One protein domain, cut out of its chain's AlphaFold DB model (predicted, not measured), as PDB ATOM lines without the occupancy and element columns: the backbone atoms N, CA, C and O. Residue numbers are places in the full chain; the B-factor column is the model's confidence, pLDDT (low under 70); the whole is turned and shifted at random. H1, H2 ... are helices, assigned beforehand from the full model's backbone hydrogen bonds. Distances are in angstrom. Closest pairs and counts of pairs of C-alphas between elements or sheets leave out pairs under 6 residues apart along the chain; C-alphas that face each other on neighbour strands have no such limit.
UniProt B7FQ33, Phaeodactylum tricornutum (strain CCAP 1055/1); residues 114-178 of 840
ATOM      1  N   LEU A 114      22.474  50.952 -48.218       98.06
ATOM      2  CA  LEU A 114      21.109  50.648 -48.670       98.06
ATOM      3  C   LEU A 114      20.087  50.651 -47.527       98.06
ATOM      4  O   LEU A 114      18.918  50.937 -47.755       98.06
ATOM      5  N   HIS A 115      20.502  50.358 -46.295       97.00
ATOM      6  CA  HIS A 115      19.598  50.336 -45.147       97.00
ATOM      7  C   HIS A 115      19.159  51.723 -44.645       97.00
ATOM      8  O   HIS A 115      18.117  51.788 -43.999       97.00
ATOM      9  N   THR A 116      19.908  52.802 -44.917       96.50
ATOM     10  CA  THR A 116      19.507  54.179 -44.547       96.50
ATOM     11  C   THR A 116      18.905  54.956 -45.708       96.50
ATOM     12  O   THR A 116      18.389  56.047 -45.527       96.50
ATOM     13  N   THR A 117      18.927  54.409 -46.916       96.50
ATOM     14  CA  THR A 117      18.615  55.163 -48.143       96.50
ATOM     15  C   THR A 117      17.680  54.417 -49.087       96.50
ATOM     16  O   THR A 117      17.387  54.886 -50.185       96.50
ATOM     17  N   THR A 118      17.218  53.234 -48.681       97.06
ATOM     18  CA  THR A 118      16.177  52.481 -49.377       97.06
ATOM     19  C   THR A 118      15.228  51.829 -48.377       97.06
ATOM     20  O   THR A 118      15.485  51.798 -47.172       97.06
ATOM     21  N   ASN A 119      14.158  51.230 -48.884       96.12
ATOM     22  CA  ASN A 119      13.228  50.420 -48.105       96.12
ATOM     23  C   ASN A 119      13.695  48.964 -47.869       96.12
ATOM     24  O   ASN A 119      12.896  48.148 -47.409       96.12
ATOM     25  N   VAL A 120      14.956  48.595 -48.151       98.12
ATOM     26  CA  VAL A 120      15.436  47.190 -48.141       98.12
ATOM     27  C   VAL A 120      15.096  46.408 -46.863       98.12
ATOM     28  O   VAL A 120      14.757  45.226 -46.929       98.12
ATOM     29  N   VAL A 121      15.134  47.060 -45.697       97.19
ATOM     30  CA  VAL A 121      14.849  46.423 -44.397       97.19
ATOM     31  C   VAL A 121      13.369  46.068 -44.209       97.19
ATOM     32  O   VAL A 121      13.049  45.176 -43.422       97.19
ATOM     33  N   THR A 122      12.474  46.717 -44.959       96.81
ATOM     34  CA  THR A 122      11.020  46.486 -44.933       96.81
ATOM     35  C   THR A 122      10.608  45.274 -45.775       96.81
ATOM     36  O   THR A 122       9.526  44.725 -45.576       96.81
ATOM     37  N   ILE A 123      11.487  44.801 -46.668       97.62
ATOM     38  CA  ILE A 123      11.253  43.657 -47.555       97.62
ATOM     39  C   ILE A 123      11.914  42.414 -46.932       97.62
ATOM     40  O   ILE A 123      13.134  42.260 -47.035       97.62
ATOM     41  N   PRO A 124      11.161  41.482 -46.307       97.19
ATOM     42  CA  PRO A 124      11.753  40.428 -45.473       97.19
ATOM     43  C   PRO A 124      12.782  39.548 -46.195       97.19
ATOM     44  O   PRO A 124      13.817  39.206 -45.619       97.19
ATOM     45  N   ASP A 125      12.521  39.213 -47.462       98.00
ATOM     46  CA  ASP A 125      13.401  38.368 -48.274       98.00
ATOM     47  C   ASP A 125      14.715  39.068 -48.663       98.00
ATOM     48  O   ASP A 125      15.727  38.390 -48.869       98.00
ATOM     49  N   LEU A 126      14.722  40.403 -48.764       98.38
ATOM     50  CA  LEU A 126      15.921  41.191 -49.059       98.38
ATOM     51  C   LEU A 126      16.670  41.563 -47.780       98.38
ATOM     52  O   LEU A 126      17.883  41.372 -47.723       98.38
ATOM     53  N   ASN A 127      15.964  41.952 -46.717       98.25
ATOM     54  CA  ASN A 127      16.560  42.176 -45.401       98.25
ATOM     55  C   ASN A 127      17.390  40.963 -44.938       98.25
ATOM     56  O   ASN A 127      18.513  41.109 -44.465       98.25
ATOM     57  N   ALA A 128      16.885  39.741 -45.149       98.19
ATOM     58  CA  ALA A 128      17.588  38.507 -44.792       98.19
ATOM     59  C   ALA A 128      18.910  38.271 -45.556       98.19
ATOM     60  O   ALA A 128      19.695  37.414 -45.140       98.19
ATOM     61  N   LYS A 129      19.149  38.980 -46.667       98.25
ATOM     62  CA  LYS A 129      20.378  38.888 -47.474       98.25
ATOM     63  C   LYS A 129      21.428  39.919 -47.090       98.25
ATOM     64  O   LYS A 129      22.582  39.717 -47.457       98.25
ATOM     65  N   CYS A 130      21.049  40.974 -46.370       98.12
ATOM     66  CA  CYS A 130      22.000  41.965 -45.888       98.12
ATOM     67  C   CYS A 130      23.133  41.286 -45.112       98.12
ATOM     68  O   CYS A 130      22.896  40.357 -44.334       98.12
ATOM     69  N   THR A 131      24.353  41.794 -45.273       96.38
ATOM     70  CA  THR A 131      25.529  41.383 -44.494       96.38
ATOM     71  C   THR A 131      25.220  41.334 -42.993       96.38
ATOM     72  O   THR A 131      25.648  40.418 -42.287       96.38
ATOM     73  N   THR A 132      24.445  42.294 -42.489       97.19
ATOM     74  CA  THR A 132      23.763  42.204 -41.192       97.19
ATOM     75  C   THR A 132      22.296  42.599 -41.373       97.19
ATOM     76  O   THR A 132      22.023  43.772 -41.618       97.19
ATOM     77  N   PRO A 133      21.347  41.648 -41.283       97.31
ATOM     78  CA  PRO A 133      19.919  41.946 -41.366       97.31
ATOM     79  C   PRO A 133      19.441  42.816 -40.207       97.31
ATOM     80  O   PRO A 133      19.889  42.648 -39.070       97.31
ATOM     81  N   TRP A 134      18.467  43.682 -40.478       96.81
ATOM     82  CA  TRP A 134      17.785  44.438 -39.436       96.81
ATOM     83  C   TRP A 134      16.952  43.507 -38.549       96.81
ATOM     84  O   TRP A 134      16.225  42.630 -39.031       96.81
ATOM     85  N   SER A 135      17.032  43.740 -37.242       95.44
ATOM     86  CA  SER A 135      16.075  43.281 -36.234       95.44
ATOM     87  C   SER A 135      16.137  44.238 -35.043       95.44
ATOM     88  O   SER A 135      17.158  44.896 -34.861       95.44
ATOM     89  N   ALA A 136      15.086  44.317 -34.225       94.38
ATOM     90  CA  ALA A 136      15.048  45.247 -33.094       94.38
ATOM     91  C   ALA A 136      16.293  45.122 -32.185       94.38
ATOM     92  O   ALA A 136      16.583  44.050 -31.643       94.38
ATOM     93  N   GLY A 137      17.016  46.232 -32.024       93.94
ATOM     94  CA  GLY A 137      18.273  46.349 -31.280       93.94
ATOM     95  C   GLY A 137      19.531  45.926 -32.052       93.94
ATOM     96  O   GLY A 137      20.597  45.803 -31.448       93.94
ATOM     97  N   VAL A 138      19.431  45.662 -33.358       95.38
ATOM     98  CA  VAL A 138      20.555  45.294 -34.231       95.38
ATOM     99  C   VAL A 138      20.631  46.279 -35.391       95.38
ATOM    100  O   VAL A 138      19.758  46.293 -36.255       95.38
ATOM    101  N   SER A 139      21.705  47.072 -35.433       93.00
ATOM    102  CA  SER A 139      21.998  47.947 -36.568       93.00
ATOM    103  C   SER A 139      22.245  47.112 -37.832       93.00
ATOM    104  O   SER A 139      23.135  46.252 -37.821       93.00
ATOM    105  N   PRO A 140      21.476  47.330 -38.909       96.00
ATOM    106  CA  PRO A 140      21.674  46.621 -40.158       96.00
ATOM    107  C   PRO A 140      22.915  47.121 -40.893       96.00
ATOM    108  O   PRO A 140      23.389  48.231 -40.677       96.00
ATOM    109  N   ASN A 141      23.416  46.276 -41.784       96.44
ATOM    110  CA  ASN A 141      24.454  46.600 -42.749       96.44
ATOM    111  C   ASN A 141      24.090  45.889 -44.055       96.44
ATOM    112  O   ASN A 141      24.252  44.670 -44.158       96.44
ATOM    113  N   CYS A 142      23.535  46.631 -45.010       97.88
ATOM    114  CA  CYS A 142      23.051  46.113 -46.287       97.88
ATOM    115  C   CYS A 142      23.924  46.679 -47.405       97.88
ATOM    116  O   CYS A 142      23.868  47.879 -47.675       97.88
ATOM    117  N   CYS A 143      24.729  45.826 -48.034       98.31
ATOM    118  CA  CYS A 143      25.670  46.240 -49.064       98.31
ATOM    119  C   CYS A 143      25.130  45.951 -50.463       98.31
ATOM    120  O   CYS A 143      24.523  44.909 -50.681       98.31
ATOM    121  N   ALA A 144      25.390  46.814 -51.450       98.25
ATOM    122  CA  ALA A 144      24.964  46.556 -52.830       98.25
ATOM    123  C   ALA A 144      25.534  45.231 -53.382       98.25
ATOM    124  O   ALA A 144      24.854  44.519 -54.115       98.25
ATOM    125  N   SER A 145      26.720  44.812 -52.926       97.81
ATOM    126  CA  SER A 145      27.334  43.514 -53.232       97.81
ATOM    127  C   SER A 145      26.601  42.298 -52.640       97.81
ATOM    128  O   SER A 145      26.949  41.161 -52.970       97.81
ATOM    129  N   ASP A 146      25.607  42.503 -51.768       98.19
ATOM    130  CA  ASP A 146      24.739  41.444 -51.238       98.19
ATOM    131  C   ASP A 146      23.640  41.054 -52.251       98.19
ATOM    132  O   ASP A 146      23.133  39.924 -52.219       98.19
ATOM    133  N   PHE A 147      23.322  41.957 -53.189       98.69
ATOM    134  CA  PHE A 147      22.159  41.900 -54.076       98.69
ATOM    135  C   PHE A 147      22.550  41.924 -55.555       98.69
ATOM    136  O   PHE A 147      23.521  42.558 -55.952       98.69
ATOM    137  N   THR A 148      21.785  41.233 -56.391       98.75
ATOM    138  CA  THR A 148      21.838  41.388 -57.856       98.75
ATOM    139  C   THR A 148      21.191  42.704 -58.289       98.75
ATOM    140  O   THR A 148      20.391  43.268 -57.540       98.75
ATOM    141  N   LEU A 149      21.480  43.183 -59.502       98.69
ATOM    142  CA  LEU A 149      20.821  44.385 -60.025       98.69
ATOM    143  C   LEU A 149      19.293  44.231 -60.067       98.69
ATOM    144  O   LEU A 149      18.585  45.145 -59.654       98.69
ATOM    145  N   ASP A 150      18.794  43.067 -60.491       98.62
ATOM    146  CA  ASP A 150      17.354  42.780 -60.534       98.62
ATOM    147  C   ASP A 150      16.694  42.928 -59.153       98.62
ATOM    148  O   ASP A 150      15.556  43.369 -59.061       98.62
ATOM    149  N   GLU A 151      17.399  42.583 -58.071       98.69
ATOM    150  CA  GLU A 151      16.907  42.763 -56.701       98.69
ATOM    151  C   GLU A 151      16.961  44.231 -56.268       98.69
ATOM    152  O   GLU A 151      16.003  44.719 -55.670       98.69
ATOM    153  N   ILE A 152      18.035  44.954 -56.602       98.38
ATOM    154  CA  ILE A 152      18.159  46.391 -56.306       98.38
ATOM    155  C   ILE A 152      17.068  47.195 -57.012       98.38
ATOM    156  O   ILE A 152      16.490  48.094 -56.410       98.38
ATOM    157  N   LYS A 153      16.711  46.824 -58.244       97.69
ATOM    158  CA  LYS A 153      15.624  47.451 -59.008       97.69
ATOM    159  C   LYS A 153      14.222  47.219 -58.435       97.69
ATOM    160  O   LYS A 153      13.264  47.775 -58.953       97.69
ATOM    161  N   THR A 154      14.083  46.433 -57.365       96.94
ATOM    162  CA  THR A 154      12.820  46.313 -56.610       96.94
ATOM    163  C   THR A 154      12.751  47.211 -55.375       96.94
ATOM    164  O   THR A 154      11.725  47.225 -54.696       96.94
ATOM    165  N   LEU A 155      13.835  47.925 -55.055       97.12
ATOM    166  CA  LEU A 155      13.901  48.828 -53.912       97.12
ATOM    167  C   LEU A 155      13.352  50.208 -54.277       97.12
ATOM    168  O   LEU A 155      13.608  50.706 -55.370       97.12
ATOM    169  N   CYS A 156      12.692  50.847 -53.313       95.62
ATOM    170  CA  CYS A 156      12.426  52.280 -53.351       95.62
ATOM    171  C   CYS A 156      13.597  53.001 -52.681       95.62
ATOM    172  O   CYS A 156      13.912  52.706 -51.523       95.62
ATOM    173  N   ALA A 157      14.233  53.933 -53.383       95.88
ATOM    174  CA  ALA A 157      15.142  54.899 -52.789       95.88
ATOM    175  C   ALA A 157      14.357  55.909 -51.939       95.88
ATOM    176  O   ALA A 157      13.196  56.209 -52.206       95.88
ATOM    177  N   LYS A 158      14.999  56.411 -50.889       94.81
ATOM    178  CA  LYS A 158      14.438  57.381 -49.946       94.81
ATOM    179  C   LYS A 158      15.538  58.312 -49.436       94.81
ATOM    180  O   LYS A 158      16.726  58.032 -49.624       94.81
ATOM    181  N   MET A 159      15.141  59.385 -48.766       94.31
ATOM    182  CA  MET A 159      16.015  60.286 -48.033       94.31
ATOM    183  C   MET A 159      16.927  59.486 -47.103       94.31
ATOM    184  O   MET A 159      16.513  58.487 -46.501       94.31
ATOM    185  N   ASP A 160      18.186  59.918 -47.020       94.06
ATOM    186  CA  ASP A 160      19.162  59.334 -46.104       94.06
ATOM    187  C   ASP A 160      18.717  59.587 -44.663       94.06
ATOM    188  O   ASP A 160      18.760  60.713 -44.163       94.06
ATOM    189  N   SER A 161      18.215  58.529 -44.041       93.81
ATOM    190  CA  SER A 161      17.634  58.544 -42.709       93.81
ATOM    191  C   SER A 161      17.541  57.134 -42.142       93.81
ATOM    192  O   SER A 161      17.461  56.134 -42.865       93.81
ATOM    193  N   SER A 162      17.544  57.038 -40.820       94.56
ATOM    194  CA  SER A 162      17.114  55.825 -40.145       94.56
ATOM    195  C   SER A 162      16.622  56.150 -38.748       94.56
ATOM    196  O   SER A 162      17.273  56.899 -38.014       94.56
ATOM    197  N   GLY A 163      15.533  55.505 -38.351       94.50
ATOM    198  CA  GLY A 163      15.109  55.447 -36.968       94.50
ATOM    199  C   GLY A 163      16.151  54.740 -36.090       94.50
ATOM    200  O   GLY A 163      17.115  54.135 -36.575       94.50
ATOM    201  N   PRO A 164      15.969  54.778 -34.763       93.50
ATOM    202  CA  PRO A 164      16.856  54.079 -33.844       93.50
ATOM    203  C   PRO A 164      16.842  52.570 -34.116       93.50
ATOM    204  O   PRO A 164      15.826  51.997 -34.513       93.50
ATOM    205  N   SER A 165      17.959  51.891 -33.845       90.56
ATOM    206  CA  SER A 165      18.062  50.434 -34.032       90.56
ATOM    207  C   SER A 165      17.027  49.648 -33.213       90.56
ATOM    208  O   SER A 165      16.663  48.526 -33.555       90.56
ATOM    209  N   GLU A 166      16.535  50.252 -32.135       94.00
ATOM    210  CA  GLU A 166      15.537  49.760 -31.195       94.00
ATOM    211  C   GLU A 166      14.087  49.942 -31.668       94.00
ATOM    212  O   GLU A 166      13.177  49.552 -30.932       94.00
ATOM    213  N   ALA A 167      13.862  50.521 -32.854       94.88
ATOM    214  CA  ALA A 167      12.538  50.682 -33.451       94.88
ATOM    215  C   ALA A 167      11.721  49.376 -33.397       94.88
ATOM    216  O   ALA A 167      12.256  48.270 -33.549       94.88
ATOM    217  N   ALA A 168      10.412  49.492 -33.157       94.81
ATOM    218  CA  ALA A 168       9.551  48.331 -32.953       94.81
ATOM    219  C   ALA A 168       9.243  47.609 -34.271       94.81
ATOM    220  O   ALA A 168       8.972  46.403 -34.272       94.81
ATOM    221  N   THR A 169       9.301  48.334 -35.389       96.12
ATOM    222  CA  THR A 169       9.061  47.811 -36.734       96.12
ATOM    223  C   THR A 169      10.174  48.211 -37.702       96.12
ATOM    224  O   THR A 169      10.884  49.192 -37.489       96.12
ATOM    225  N   ALA A 170      10.328  47.440 -38.785       95.00
ATOM    226  CA  ALA A 170      11.269  47.781 -39.852       95.00
ATOM    227  C   ALA A 170      10.876  49.089 -40.555       95.00
ATOM    228  O   ALA A 170      11.753  49.803 -41.022       95.00
ATOM    229  N   GLU A 171       9.577  49.400 -40.594       94.44
ATOM    230  CA  GLU A 171       9.036  50.640 -41.156       94.44
ATOM    231  C   GLU A 171       9.490  51.860 -40.346       94.44
ATOM    232  O   GLU A 171      10.061  52.791 -40.901       94.44
ATOM    233  N   GLU A 172       9.330  51.808 -39.018       94.75
ATOM    234  CA  GLU A 172       9.807  52.850 -38.097       94.75
ATOM    235  C   GLU A 172      11.328  53.052 -38.190       94.75
ATOM    236  O   GLU A 172      11.817  54.169 -38.037       94.75
ATOM    237  N   TYR A 173      12.089  51.981 -38.439       95.69
ATOM    238  CA  TYR A 173      13.522  52.092 -38.695       95.69
ATOM    239  C   TYR A 173      13.817  52.715 -40.065       95.69
ATOM    240  O   TYR A 173      14.677  53.582 -40.158       95.69
ATOM    241  N   ALA A 174      13.147  52.270 -41.127       93.31
ATOM    242  CA  ALA A 174      13.441  52.712 -42.486       93.31
ATOM    243  C   ALA A 174      13.076  54.183 -42.703       93.31
ATOM    244  O   ALA A 174      13.878  54.929 -43.249       93.31
ATOM    245  N   TYR A 175      11.895  54.611 -42.265       91.81
ATOM    246  CA  TYR A 175      11.362  55.942 -42.575       91.81
ATOM    247  C   TYR A 175      11.431  56.922 -41.402       91.81
ATOM    248  O   TYR A 175      10.969  58.048 -41.511       91.81
ATOM    249  N   GLY A 176      12.012  56.515 -40.271       90.75
ATOM    250  CA  GLY A 176      12.268  57.419 -39.154       90.75
ATOM    251  C   GLY A 176      13.548  58.239 -39.336       90.75
ATOM    252  O   GLY A 176      14.509  57.791 -39.958       90.75
ATOM    253  N   GLY A 177      13.597  59.410 -38.699       90.94
ATOM    254  CA  GLY A 177      14.841  60.158 -38.493       90.94
ATOM    255  C   GLY A 177      15.359  60.918 -39.713       90.94
ATOM    256  O   GLY A 177      16.563  61.164 -39.791       90.94
ATOM    257  N   THR A 178      14.492  61.271 -40.668       92.69
ATOM    258  CA  THR A 178      14.820  62.326 -41.634       92.69
ATOM    259  C   THR A 178      15.115  63.601 -40.850       92.69
ATOM    260  O   THR A 178      14.415  63.921 -39.894       92.69
TER     261      THR A 178
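What this domain is: This is residues 114 to 178 of the 840 residues of a protein of Phaeodactylum tricornutum (strain CCAP 1055/1) (UniProt B7FQ33). This domain has little regular structure: two long loops, residues 128 to 148 and 153 to 169, run along a compact body with four short helices, H3 at one end of its longest axis and Glu 166 at the other. The first loop folds back on itself between H2 and H3; the second leads from H3 to H4. The printed part has 65 residues, 18 of them in H1, H2, H3 and H4, in that order, with no named strand: all helix. It is compact, radius of gyration of the C-alphas 10.5 A, spanning 29 by 21 by 15 A.

How they stand to each other: H4, residues 170 to 175, and H1, residues 114 to 117, are close but not clearly touching; their closest C-alphas, Thr 116 and Ala 174, are 6.6 A apart. H2, residues 124 to 127, and H3, residues 149 to 152, are likewise close but not clearly touching, the closest C-alphas being Leu 126 and Glu 151, 7.9 A. H2 and H4 are apart. In H4 every O i to N i+4 pair is within hydrogen-bond range; H1, H2 and H3 are too short for such a pair.

Where its parts are: H4 measures 8.6 A, ending at C-alpha 175 (11.362, 55.942, -42.575); H1 begins at C-alpha 114 (21.109, 50.648, -48.670).

The domain as a whole: The C-alphas farthest apart, Asp 150 and Glu 166, are 30.2 A apart. The printed part has no cut. The links H2 to H3 and H3 to H4 are long; no printed residue is under 70 in pLDDT.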